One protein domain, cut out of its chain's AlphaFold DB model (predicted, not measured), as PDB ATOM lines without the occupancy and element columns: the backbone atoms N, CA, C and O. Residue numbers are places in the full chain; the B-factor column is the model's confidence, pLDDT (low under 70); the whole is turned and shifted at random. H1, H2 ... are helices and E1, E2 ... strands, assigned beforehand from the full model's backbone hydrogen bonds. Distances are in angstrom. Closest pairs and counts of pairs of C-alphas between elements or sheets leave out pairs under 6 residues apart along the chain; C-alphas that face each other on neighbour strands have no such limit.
ATOM      1  N   PRO A 218     -87.942 -57.123  80.340       79.19
ATOM      2  CA  PRO A 218     -89.295 -57.295  79.824       79.19
ATOM      3  C   PRO A 218     -89.421 -57.041  78.308       79.19
ATOM      4  O   PRO A 218     -90.500 -57.254  77.757       79.19
ATOM      5  N   HIS A 219     -88.365 -56.566  77.630       84.88
ATOM      6  CA  HIS A 219     -88.369 -56.287  76.191       84.88
ATOM      7  C   HIS A 219     -87.462 -57.272  75.431       84.88
ATOM      8  O   HIS A 219     -86.323 -57.490  75.844       84.88
ATOM      9  N   PRO A 220     -87.908 -57.845  74.296       82.81
ATOM     10  CA  PRO A 220     -87.125 -58.842  73.561       82.81
ATOM     11  C   PRO A 220     -85.814 -58.297  72.984       82.81
ATOM     12  O   PRO A 220     -84.863 -59.055  72.832       82.81
ATOM     13  N   GLU A 221     -85.756 -57.002  72.679       84.12
ATOM     14  CA  GLU A 221     -84.600 -56.377  72.017       84.12
ATOM     15  C   GLU A 221     -83.635 -55.660  72.959       84.12
ATOM     16  O   GLU A 221     -82.555 -55.279  72.525       84.12
ATOM     17  N   TRP A 222     -84.001 -55.448  74.223       80.50
ATOM     18  CA  TRP A 222     -83.107 -54.807  75.189       80.50
ATOM     19  C   TRP A 222     -82.360 -55.863  76.002       80.50
ATOM     20  O   TRP A 222     -82.691 -57.046  75.944       80.50
ATOM     21  N   GLU A 223     -81.350 -55.438  76.753       79.50
ATOM     22  CA  GLU A 223     -80.633 -56.160  77.807       79.50
ATOM     23  C   GLU A 223     -80.425 -55.244  79.011       79.50
ATOM     24  O   GLU A 223     -80.492 -54.026  78.876       79.50
ATOM     25  N   GLY A 224     -80.222 -55.822  80.200       76.44
ATOM     26  CA  GLY A 224     -79.990 -55.074  81.445       76.44
ATOM     27  C   GLY A 224     -81.224 -54.385  82.045       76.44
ATOM     28  O   GLY A 224     -81.174 -53.914  83.179       76.44
ATOM     29  N   GLY A 225     -82.347 -54.349  81.327       82.94
ATOM     30  CA  GLY A 225     -83.607 -53.787  81.808       82.94
ATOM     31  C   GLY A 225     -84.326 -54.681  82.821       82.94
ATOM     32  O   GLY A 225     -84.140 -55.897  82.838       82.94
ATOM     33  N   LEU A 226     -85.182 -54.086  83.651       86.12
ATOM     34  CA  LEU A 226     -85.989 -54.767  84.666       86.12
ATOM     35  C   LEU A 226     -87.399 -54.191  84.713       86.12
ATOM     36  O   LEU A 226     -87.583 -52.974  84.644       86.12
ATOM     37  N   LEU A 227     -88.384 -55.062  84.920       89.56
ATOM     38  CA  LEU A 227     -89.725 -54.661  85.330       89.56
ATOM     39  C   LEU A 227     -89.957 -55.122  86.764       89.56
ATOM     40  O   LEU A 227     -89.713 -56.279  87.107       89.56
ATOM     41  N   PHE A 228     -90.444 -54.216  87.600       90.62
ATOM     42  CA  PHE A 228     -90.691 -54.476  89.006       90.62
ATOM     43  C   PHE A 228     -92.079 -53.994  89.426       90.62
ATOM     44  O   PHE A 228     -92.578 -52.979  88.944       90.62
ATOM     45  N   ARG A 229     -92.707 -54.719  90.350       91.94
ATOM     46  CA  ARG A 229     -93.898 -54.281  91.076       91.94
ATOM     47  C   ARG A 229     -93.954 -54.955  92.439       91.94
ATOM     48  O   ARG A 229     -93.802 -56.169  92.524       91.94
ATOM     49  N   ALA A 230     -94.301 -54.188  93.465       93.19
ATOM     50  CA  ALA A 230     -94.734 -54.698  94.759       93.19
ATOM     51  C   ALA A 230     -96.022 -53.967  95.152       93.19
ATOM     52  O   ALA A 230     -96.029 -52.751  95.279       93.19
ATOM     53  N   TYR A 231     -97.133 -54.687  95.284       94.38
ATOM     54  CA  TYR A 231     -98.420 -54.096  95.646       94.38
ATOM     55  C   TYR A 231     -98.338 -53.402  97.020       94.38
ATOM     56  O   TYR A 231     -97.755 -53.979  97.939       94.38
ATOM     57  N   PRO A 232     -98.945 -52.212  97.205       93.25
ATOM     58  CA  PRO A 232     -99.853 -51.498  96.297       93.25
ATOM     59  C   PRO A 232     -99.165 -50.533  95.323       93.25
ATOM     60  O   PRO A 232     -99.858 -49.755  94.670       93.25
ATOM     61  N   ASP A 233     -97.837 -50.558  95.231       90.06
ATOM     62  CA  ASP A 233     -97.089 -49.584  94.449       90.06
ATOM     63  C   ASP A 233     -97.275 -49.763  92.936       90.06
ATOM     64  O   ASP A 233     -97.618 -50.836  92.413       90.06
ATOM     65  N   ASP A 234     -97.008 -48.661  92.235       89.75
ATOM     66  CA  ASP A 234     -96.995 -48.585  90.781       89.75
ATOM     67  C   ASP A 234     -95.919 -49.495  90.176       89.75
ATOM     68  O   ASP A 234     -94.871 -49.765  90.773       89.75
ATOM     69  N   TRP A 235     -96.160 -49.914  88.934       90.38
ATOM     70  CA  TRP A 235     -95.183 -50.623  88.116       90.38
ATOM     71  C   TRP A 235     -93.953 -49.754  87.925       90.38
ATOM     72  O   TRP A 235     -94.081 -48.584  87.584       90.38
ATOM     73  N   ALA A 236     -92.775 -50.327  88.110       87.88
ATOM     74  CA  ALA A 236     -91.504 -49.641  88.006       87.88
ATOM     75  C   ALA A 236     -90.670 -50.244  86.875       87.88
ATOM     76  O   ALA A 236     -90.475 -51.459  86.813       87.88
ATOM     77  N   LEU A 237     -90.158 -49.381  86.003       85.38
ATOM     78  CA  LEU A 237     -89.119 -49.725  85.044       85.38
ATOM     79  C   LEU A 237     -87.772 -49.379  85.666       85.38
ATOM     80  O   LEU A 237     -87.583 -48.261  86.158       85.38
ATOM     81  N   GLY A 238     -86.844 -50.324  85.648       79.69
ATOM     82  CA  GLY A 238     -85.515 -50.108  86.185       79.69
ATOM     83  C   GLY A 238     -84.424 -50.753  85.361       79.69
ATOM     84  O   GLY A 238     -84.683 -51.417  84.358       79.69
ATOM     85  N   VAL A 239     -83.197 -50.540  85.808       76.94
ATOM     86  CA  VAL A 239     -81.999 -51.088  85.181       76.94
ATOM     87  C   VAL A 239     -81.205 -51.854  86.224       76.94
ATOM     88  O   VAL A 239     -81.026 -51.392  87.357       76.94
ATOM     89  N   ALA A 240     -80.754 -53.048  85.847       70.38
ATOM     90  CA  ALA A 240     -79.806 -53.818  86.628       70.38
ATOM     91  C   ALA A 240     -78.537 -52.983  86.800       70.38
ATOM     92  O   ALA A 240     -77.997 -52.470  85.824       70.38
ATOM     93  N   GLY A 241     -78.081 -52.792  88.036       61.25
ATOM     94  CA  GLY A 241     -76.892 -51.982  88.262       61.25
ATOM     95  C   GLY A 241     -75.717 -52.519  87.452       61.25
ATOM     96  O   GLY A 241     -75.475 -53.726  87.437       61.25
ATOM     97  N   ALA A 242     -75.003 -51.633  86.754       51.78
ATOM     98  CA  ALA A 242     -73.829 -52.051  86.008       51.78
ATOM     99  C   ALA A 242     -72.812 -52.675  86.964       51.78
ATOM    100  O   ALA A 242     -72.446 -52.084  87.985       51.78
ATOM    101  N   ALA A 243     -72.337 -53.865  86.612       46.56
ATOM    102  CA  ALA A 243     -71.144 -54.439  87.201       46.56
ATOM    103  C   ALA A 243     -69.919 -53.733  86.599       46.56
ATOM    104  O   ALA A 243     -69.180 -54.319  85.814       46.56
ATOM    105  N   VAL A 244     -69.715 -52.455  86.920       37.12
ATOM    106  CA  VAL A 244     -68.448 -51.790  86.595       37.12
ATOM    107  C   VAL A 244     -67.463 -52.138  87.710       37.12
ATOM    108  O   VAL A 244     -67.684 -51.813  88.872       37.12
ATOM    109  N   ALA A 245     -66.392 -52.852  87.356       32.28
ATOM    110  CA  ALA A 245     -65.228 -53.102  88.213       32.28
ATOM    111  C   ALA A 245     -65.523 -53.714  89.604       32.28
ATOM    112  O   ALA A 245     -64.989 -53.275  90.620       32.28
ATOM    113  N   GLY A 246     -66.369 -54.749  89.673       34.38
ATOM    114  CA  GLY A 246     -66.563 -55.529  90.907       34.38
ATOM    115  C   GLY A 246     -67.388 -54.844  92.004       34.38
ATOM    116  O   GLY A 246     -67.675 -55.475  93.020       34.38
ATOM    117  N   PHE A 247     -67.844 -53.609  91.785       35.06
ATOM    118  CA  PHE A 247     -68.860 -52.950  92.600       35.06
ATOM    119  C   PHE A 247     -70.167 -52.903  91.809       35.06
ATOM    120  O   PHE A 247     -70.379 -52.034  90.967       35.06
ATOM    121  N   GLY A 248     -71.043 -53.879  92.056       47.78
ATOM    122  CA  GLY A 248     -72.389 -53.879  91.492       47.78
ATOM    123  C   GLY A 248     -73.145 -52.641  91.964       47.78
ATOM    124  O   GLY A 248     -73.388 -52.483  93.161       47.78
ATOM    125  N   GLY A 249     -73.497 -51.750  91.035       51.31
ATOM    126  CA  GLY A 249     -74.388 -50.636  91.343       51.31
ATOM    127  C   GLY A 249     -75.722 -51.148  91.900       51.31
ATOM    128  O   GLY A 249     -76.186 -52.232  91.542       51.31
ATOM    129  N   ALA A 250     -76.362 -50.378  92.780       58.88
ATOM    130  CA  ALA A 250     -77.722 -50.700  93.194       58.88
ATOM    131  C   ALA A 250     -78.654 -50.588  91.971       58.88
ATOM    132  O   ALA A 250     -78.548 -49.608  91.227       58.88
ATOM    133  N   PRO A 251     -79.555 -51.555  91.739       65.56
ATOM    134  CA  PRO A 251     -80.522 -51.433  90.668       65.56
ATOM    135  C   PRO A 251     -81.444 -50.235  90.947       65.56
ATOM    136  O   PRO A 251     -81.869 -49.991  92.081       65.56
ATOM    137  N   THR A 252     -81.703 -49.440  89.911       67.12
ATOM    138  CA  THR A 252     -82.370 -48.133  90.025       67.12
ATOM    139  C   THR A 252     -83.678 -48.106  89.246       67.12
ATOM    140  O   THR A 252     -83.790 -48.692  88.171       67.12
ATOM    141  N   VAL A 253     -84.688 -47.441  89.814       74.38
ATOM    142  CA  VAL A 253     -85.979 -47.194  89.161       74.38
ATOM    143  C   VAL A 253     -85.897 -45.883  88.387       74.38
ATOM    144  O   VAL A 253     -85.544 -44.853  88.954       74.38
ATOM    145  N   HIS A 254     -86.274 -45.925  87.114       71.44
ATOM    146  CA  HIS A 254     -86.227 -44.784  86.201       71.44
ATOM    147  C   HIS A 254     -87.613 -44.296  85.767       71.44
ATOM    148  O   HIS A 254     -87.766 -43.145  85.372       71.44
ATOM    149  N   GLY A 255     -88.638 -45.145  85.854       76.19
ATOM    150  CA  GLY A 255     -89.999 -44.782  85.474       76.19
ATOM    151  C   GLY A 255     -91.034 -45.544  86.281       76.19
ATOM    152  O   GLY A 255     -90.776 -46.660  86.731       76.19
ATOM    153  N   ARG A 256     -92.212 -44.938  86.456       84.44
ATOM    154  CA  ARG A 256     -93.364 -45.572  87.099       84.44
ATOM    155  C   ARG A 256     -94.615 -45.476  86.245       84.44
ATOM    156  O   ARG A 256     -94.795 -44.507  85.512       84.44
ATOM    157  N   SER A 257     -95.479 -46.473  86.372       86.38
ATOM    158  CA  SER A 257     -96.765 -46.535  85.692       86.38
ATOM    159  C   SER A 257     -97.832 -47.151  86.604       86.38
ATOM    160  O   SER A 257     -97.589 -48.202  87.203       86.38
ATOM    161  N   PRO A 258     -99.043 -46.571  86.676       86.94
ATOM    162  CA  PRO A 258    -100.142 -47.144  87.458       86.94
ATOM    163  C   PRO A 258    -100.662 -48.466  86.868       86.94
ATOM    164  O   PRO A 258    -101.300 -49.264  87.553       86.94
ATOM    165  N   SER A 259    -100.380 -48.729  85.591       88.44
ATOM    166  CA  SER A 259    -100.725 -49.966  84.888       88.44
ATOM    167  C   SER A 259     -99.474 -50.664  84.354       88.44
ATOM    168  O   SER A 259     -98.418 -50.045  84.204       88.44
ATOM    169  N   ARG A 260     -99.581 -51.967  84.056       89.56
ATOM    170  CA  ARG A 260     -98.467 -52.716  83.459       89.56
ATOM    171  C   ARG A 260     -98.090 -52.052  82.127       89.56
ATOM    172  O   ARG A 260     -98.961 -51.989  81.256       89.56
ATOM    173  N   PRO A 261     -96.846 -51.574  81.954       88.56
ATOM    174  CA  PRO A 261     -96.450 -50.917  80.718       88.56
ATOM    175  C   PRO A 261     -96.452 -51.918  79.554       88.56
ATOM    176  O   PRO A 261     -96.108 -53.092  79.723       88.56
ATOM    177  N   LEU A 262     -96.880 -51.447  78.383       89.62
ATOM    178  CA  LEU A 262     -96.808 -52.192  77.124       89.62
ATOM    179  C   LEU A 262     -95.368 -52.206  76.597       89.62
ATOM    180  O   LEU A 262     -94.562 -51.369  76.997       89.62
ATOM    181  N   LEU A 263     -95.062 -53.118  75.667       89.31
ATOM    182  CA  LEU A 263     -93.718 -53.234  75.082       89.31
ATOM    183  C   LEU A 263     -93.220 -51.915  74.479       89.31
ATOM    184  O   LEU A 263     -92.092 -51.534  74.746       89.31
ATOM    185  N   GLU A 264     -94.072 -51.173  73.771       88.31
ATOM    186  CA  GLU A 264     -93.719 -49.865  73.192       88.31
ATOM    187  C   GLU A 264     -93.333 -48.829  74.262       88.31
ATOM    188  O   GLU A 264     -92.357 -48.099  74.116       88.31
ATOM    189  N   ALA A 265     -94.064 -48.795  75.381       87.00
ATOM    190  CA  ALA A 265     -93.762 -47.894  76.493       87.00
ATOM    191  C   ALA A 265     -92.473 -48.300  77.226       87.00
ATOM    192  O   ALA A 265     -91.747 -47.448  77.734       87.00
ATOM    193  N   ILE A 266     -92.189 -49.604  77.279       88.31
ATOM    194  CA  ILE A 266     -90.939 -50.148  77.811       88.31
ATOM    195  C   ILE A 266     -89.769 -49.764  76.900       88.31
ATOM    196  O   ILE A 266     -88.762 -49.277  77.407       88.31
ATOM    197  N   ASP A 267     -89.909 -49.937  75.584       89.06
ATOM    198  CA  ASP A 267     -88.893 -49.570  74.593       89.06
ATOM    199  C   ASP A 267     -88.558 -48.079  74.672       89.06
ATOM    200  O   ASP A 267     -87.397 -47.712  74.847       89.06
ATOM    201  N   GLN A 268     -89.582 -47.220  74.668       86.00
ATOM    202  CA  GLN A 268     -89.405 -45.779  74.823       86.00
ATOM    203  C   GLN A 268     -88.758 -45.423  76.170       86.00
ATOM    204  O   GLN A 268     -87.895 -44.543  76.234       86.00
ATOM    205  N   GLY A 269     -89.153 -46.105  77.248       84.12
ATOM    206  CA  GLY A 269     -88.567 -45.931  78.573       84.12
ATOM    207  C   GLY A 269     -87.077 -46.266  78.594       84.12
ATOM    208  O   GLY A 269     -86.277 -45.447  79.039       84.12
ATOM    209  N   PHE A 270     -86.684 -47.426  78.062       85.75
ATOM    210  CA  PHE A 270     -85.279 -47.831  77.979       85.75
ATOM    211  C   PHE A 270     -84.463 -46.952  77.032       85.75
ATOM    212  O   PHE A 270     -83.353 -46.572  77.396       85.75
ATOM    213  N   ALA A 271     -85.013 -46.544  75.885       84.38
ATOM    214  CA  ALA A 271     -84.361 -45.595  74.985       84.38
ATOM    215  C   ALA A 271     -84.098 -44.247  75.673       84.38
ATOM    216  O   ALA A 271     -83.013 -43.685  75.546       84.38
ATOM    217  N   THR A 272     -85.060 -43.757  76.463       81.94
ATOM    218  CA  THR A 272     -84.897 -42.519  77.240       81.94
ATOM    219  C   THR A 272     -83.775 -42.654  78.268       81.94
ATOM    220  O   THR A 272     -82.955 -41.754  78.382       81.94
ATOM    221  N   ILE A 273     -83.702 -43.783  78.984       78.50
ATOM    222  CA  ILE A 273     -82.642 -44.036  79.974       78.50
ATOM    223  C   ILE A 273     -81.276 -44.174  79.293       78.50
ATOM    224  O   ILE A 273     -80.283 -43.676  79.811       78.50
ATOM    225  N   LYS A 274     -81.219 -44.848  78.139       77.75
ATOM    226  CA  LYS A 274     -79.989 -45.055  77.370       77.75
ATOM    227  C   LYS A 274     -79.400 -43.741  76.853       77.75
ATOM    228  O   LYS A 274     -78.185 -43.591  76.858       77.75
ATOM    229  N   ASN A 275     -80.265 -42.817  76.441       76.12
ATOM    230  CA  ASN A 275     -79.889 -41.521  75.876       76.12
ATOM    231  C   ASN A 275     -79.805 -40.402  76.932       76.12
ATOM    232  O   ASN A 275     -79.590 -39.245  76.571       76.12
ATOM    233  N   ASP A 276     -80.003 -40.712  78.218       69.00
ATOM    234  CA  ASP A 276     -79.882 -39.732  79.298       69.00
ATOM    235  C   ASP A 276     -78.401 -39.408  79.538       69.00
ATOM    236  O   ASP A 276     -77.655 -40.183  80.137       69.00
ATOM    237  N   SER A 277     -77.971 -38.250  79.042       58.09
ATOM    238  CA  SER A 277     -76.604 -37.739  79.163       58.09
ATOM    239  C   SER A 277     -76.365 -36.935  80.445       58.09
ATOM    240  O   SER A 277     -75.326 -36.290  80.580       58.09
ATOM    241  N   ASN A 278     -77.306 -36.932  81.398       56.75
ATOM    242  CA  ASN A 278     -77.196 -36.112  82.598       56.75
ATOM    243  C   ASN A 278     -76.113 -36.641  83.570       56.75
ATOM    244  O   ASN A 278     -76.312 -37.686  84.198       56.75
ATOM    245  N   PRO A 279     -75.014 -35.893  83.802       50.28
ATOM    246  CA  PRO A 279     -73.914 -36.332  84.665       50.28
ATOM    247  C   PRO A 279     -74.272 -36.346  86.162       50.28
ATOM    248  O   PRO A 279     -73.542 -36.923  86.966       50.28
ATOM    249  N   PHE A 280     -75.389 -35.721  86.558       46.19
ATOM    250  CA  PHE A 280     -75.865 -35.671  87.948       46.19
ATOM    251  C   PHE A 280     -76.873 -36.771  88.284       46.19
ATOM    252  O   PHE A 280     -77.129 -37.043  89.463       46.19
ATOM    253  N   VAL A 281     -77.451 -37.425  87.277       51.34
ATOM    254  CA  VAL A 281     -78.194 -38.662  87.498       51.34
ATOM    255  C   VAL A 281     -77.132 -39.732  87.717       51.34
ATOM    256  O   VAL A 281     -76.204 -39.869  86.926       51.34
ATOM    257  N   LYS A 282     -77.258 -40.547  88.769       47.91
ATOM    258  CA  LYS A 282     -76.432 -41.756  89.001       47.91
ATOM    259  C   LYS A 282     -76.561 -42.816  87.870       47.91
ATOM    260  O   LYS A 282     -76.301 -43.994  88.088       47.91
ATOM    261  N   GLY A 283     -77.007 -42.406  86.680       47.69
ATOM    262  CA  GLY A 283     -77.357 -43.176  85.498       47.69
ATOM    263  C   GLY A 283     -76.190 -43.484  84.567       47.69
ATOM    264  O   GLY A 283     -76.384 -44.285  83.662       47.69
ATOM    265  N   VAL A 284     -74.977 -42.976  84.825       49.28
ATOM    266  CA  VAL A 284     -73.774 -43.362  84.055       49.28
ATOM    267  C   VAL A 284     -73.579 -44.890  84.069       49.28
ATOM    268  O   VAL A 284     -73.204 -45.485  83.065       49.28
ATOM    269  N   GLY A 285     -73.943 -45.560  85.172       56.56
ATOM    270  CA  GLY A 285     -73.989 -47.024  85.237       56.56
ATOM    271  C   GLY A 285     -75.219 -47.643  84.560       56.56
ATOM    272  O   GLY A 285     -75.097 -48.638  83.856       56.56
ATOM    273  N   ALA A 286     -76.414 -47.074  84.733       62.31
ATOM    274  CA  ALA A 286     -77.641 -47.635  84.159       62.31
ATOM    275  C   ALA A 286     -77.672 -47.564  82.617       62.31
ATOM    276  O   ALA A 286     -77.964 -48.561  81.961       62.31
ATOM    277  N   ALA A 287     -77.296 -46.436  82.013       62.28
ATOM    278  CA  ALA A 287     -77.203 -46.320  80.557       62.28
ATOM    279  C   ALA A 287     -76.156 -47.286  79.962       62.28
ATOM    280  O   ALA A 287     -76.356 -47.825  78.873       62.28
ATOM    281  N   ALA A 288     -75.065 -47.563  80.687       64.94
ATOM    282  CA  ALA A 288     -74.052 -48.541  80.281       64.94
ATOM    283  C   ALA A 288     -74.524 -50.004  80.414       64.94
ATOM    284  O   ALA A 288     -74.110 -50.862  79.626       64.94
ATOM    285  N   ALA A 289     -75.391 -50.290  81.393       71.06
ATOM    286  CA  ALA A 289     -75.994 -51.605  81.600       71.06
ATOM    287  C   ALA A 289     -77.118 -51.920  80.600       71.06
ATOM    288  O   ALA A 289     -77.321 -53.088  80.277       71.06
ATOM    289  N   LEU A 290     -77.829 -50.906  80.089       75.44
ATOM    290  CA  LEU A 290     -78.822 -51.077  79.026       75.44
ATOM    291  C   LEU A 290     -78.158 -51.193  77.651       75.44
ATOM    292  O   LEU A 290     -77.411 -50.306  77.228       75.44
ATOM    293  N   ARG A 291     -78.465 -52.261  76.913       76.69
ATOM    294  CA  ARG A 291     -77.948 -52.506  75.553       76.69
ATOM    295  C   ARG A 291     -79.029 -53.090  74.652       76.69
ATOM    296  O   ARG A 291     -80.007 -53.636  75.156       76.69
ATOM    297  N   ARG A 292     -78.867 -52.963  73.333       81.25
ATOM    298  CA  ARG A 292     -79.689 -53.697  72.362       81.25
ATOM    299  C   ARG A 292     -79.085 -55.091  72.174       81.25
ATOM    300  O   ARG A 292     -77.870 -55.241  72.123       81.25
ATOM    301  N   ARG A 293     -79.917 -56.126  72.085       77.50
ATOM    302  CA  ARG A 293     -79.439 -57.488  71.810       77.50
ATOM    303  C   ARG A 293     -78.796 -57.544  70.433       77.50
ATOM    304  O   ARG A 293     -79.372 -57.049  69.470       77.50
ATOM    305  N   GLY A 294     -77.641 -58.197  70.338       66.56
ATOM    306  CA  GLY A 294     -76.945 -58.392  69.065       66.56
ATOM    307  C   GLY A 294     -76.125 -57.193  68.583       66.56
ATOM    308  O   GLY A 294     -75.604 -57.257  67.477       66.56
ATOM    309  N   THR A 295     -75.967 -56.139  69.393       61.69
ATOM    310  CA  THR A 295     -74.986 -55.067  69.127       61.69
ATOM    311  C   THR A 295     -73.614 -55.350  69.739       61.69
ATOM    312  O   THR A 295     -72.722 -54.512  69.646       61.69
ATOM    313  N   ASP A 296     -73.427 -56.515  70.371       50.19
ATOM    314  CA  ASP A 296     -72.112 -56.989  70.809       50.19
ATOM    315  C   ASP A 296     -71.255 -57.269  69.562       50.19
ATOM    316  O   ASP A 296     -71.313 -58.351  68.979       50.19
TER     317      ASP A 296
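AT A GLANCE: This is residues 218 to 296 of the 324 residues of the protein "Hypothetical protein" of Phaeocystis antarctica (UniProt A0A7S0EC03). A strongly twisted wall of three strands has H1 slantwise over one face, and the short H2 sits across the end of E2, beside the last turn of H1. The printed part has 79 residues, with E1, E2, E3, H1 and H2 in that order, the strands an antiparallel meander, each beside the one before. The class is mixed, with 35 residues in named elements, under half. It is compact, radius of gyration of the C-alphas 12.3 A, spanning 35 by 26 by 22 A.

IN THESE COORDINATES: E1, residues 225 to 230, begins at C-alpha (-83.607, -53.787, 81.808) and is 17.1 A long. E2 is residues 235 to 239, 13.5 A, and E3 residues 252 to 257, 15.1 A. H1, residues 263 to 274, is 16.1 A; H2, residues 284 to 289, 8.9 A, ends at (-75.994, -51.605, 81.600).

HOW THE PARTS SIT: Hairpin E1 and E2 has N 226 and O 238 at 2.8 A; hairpin E2 and E3 has N 237 and O 255 at 2.9 A, both within hydrogen-bond range. H1 is on the sheet over E2, height 9.0 A. With residues 273 to 274 alone, H1 touches H2, closest C-alphas Lys 274 and Ala 287, 4.4 A. H1 has every O i to N i+4 pair within range, H2 1 of 2.

THE WHOLE: The printed part has no cut. Link E2 to E3 is long. pLDDT is under 70 in residues 241 to 252, 276 to 288 and 294 to 296.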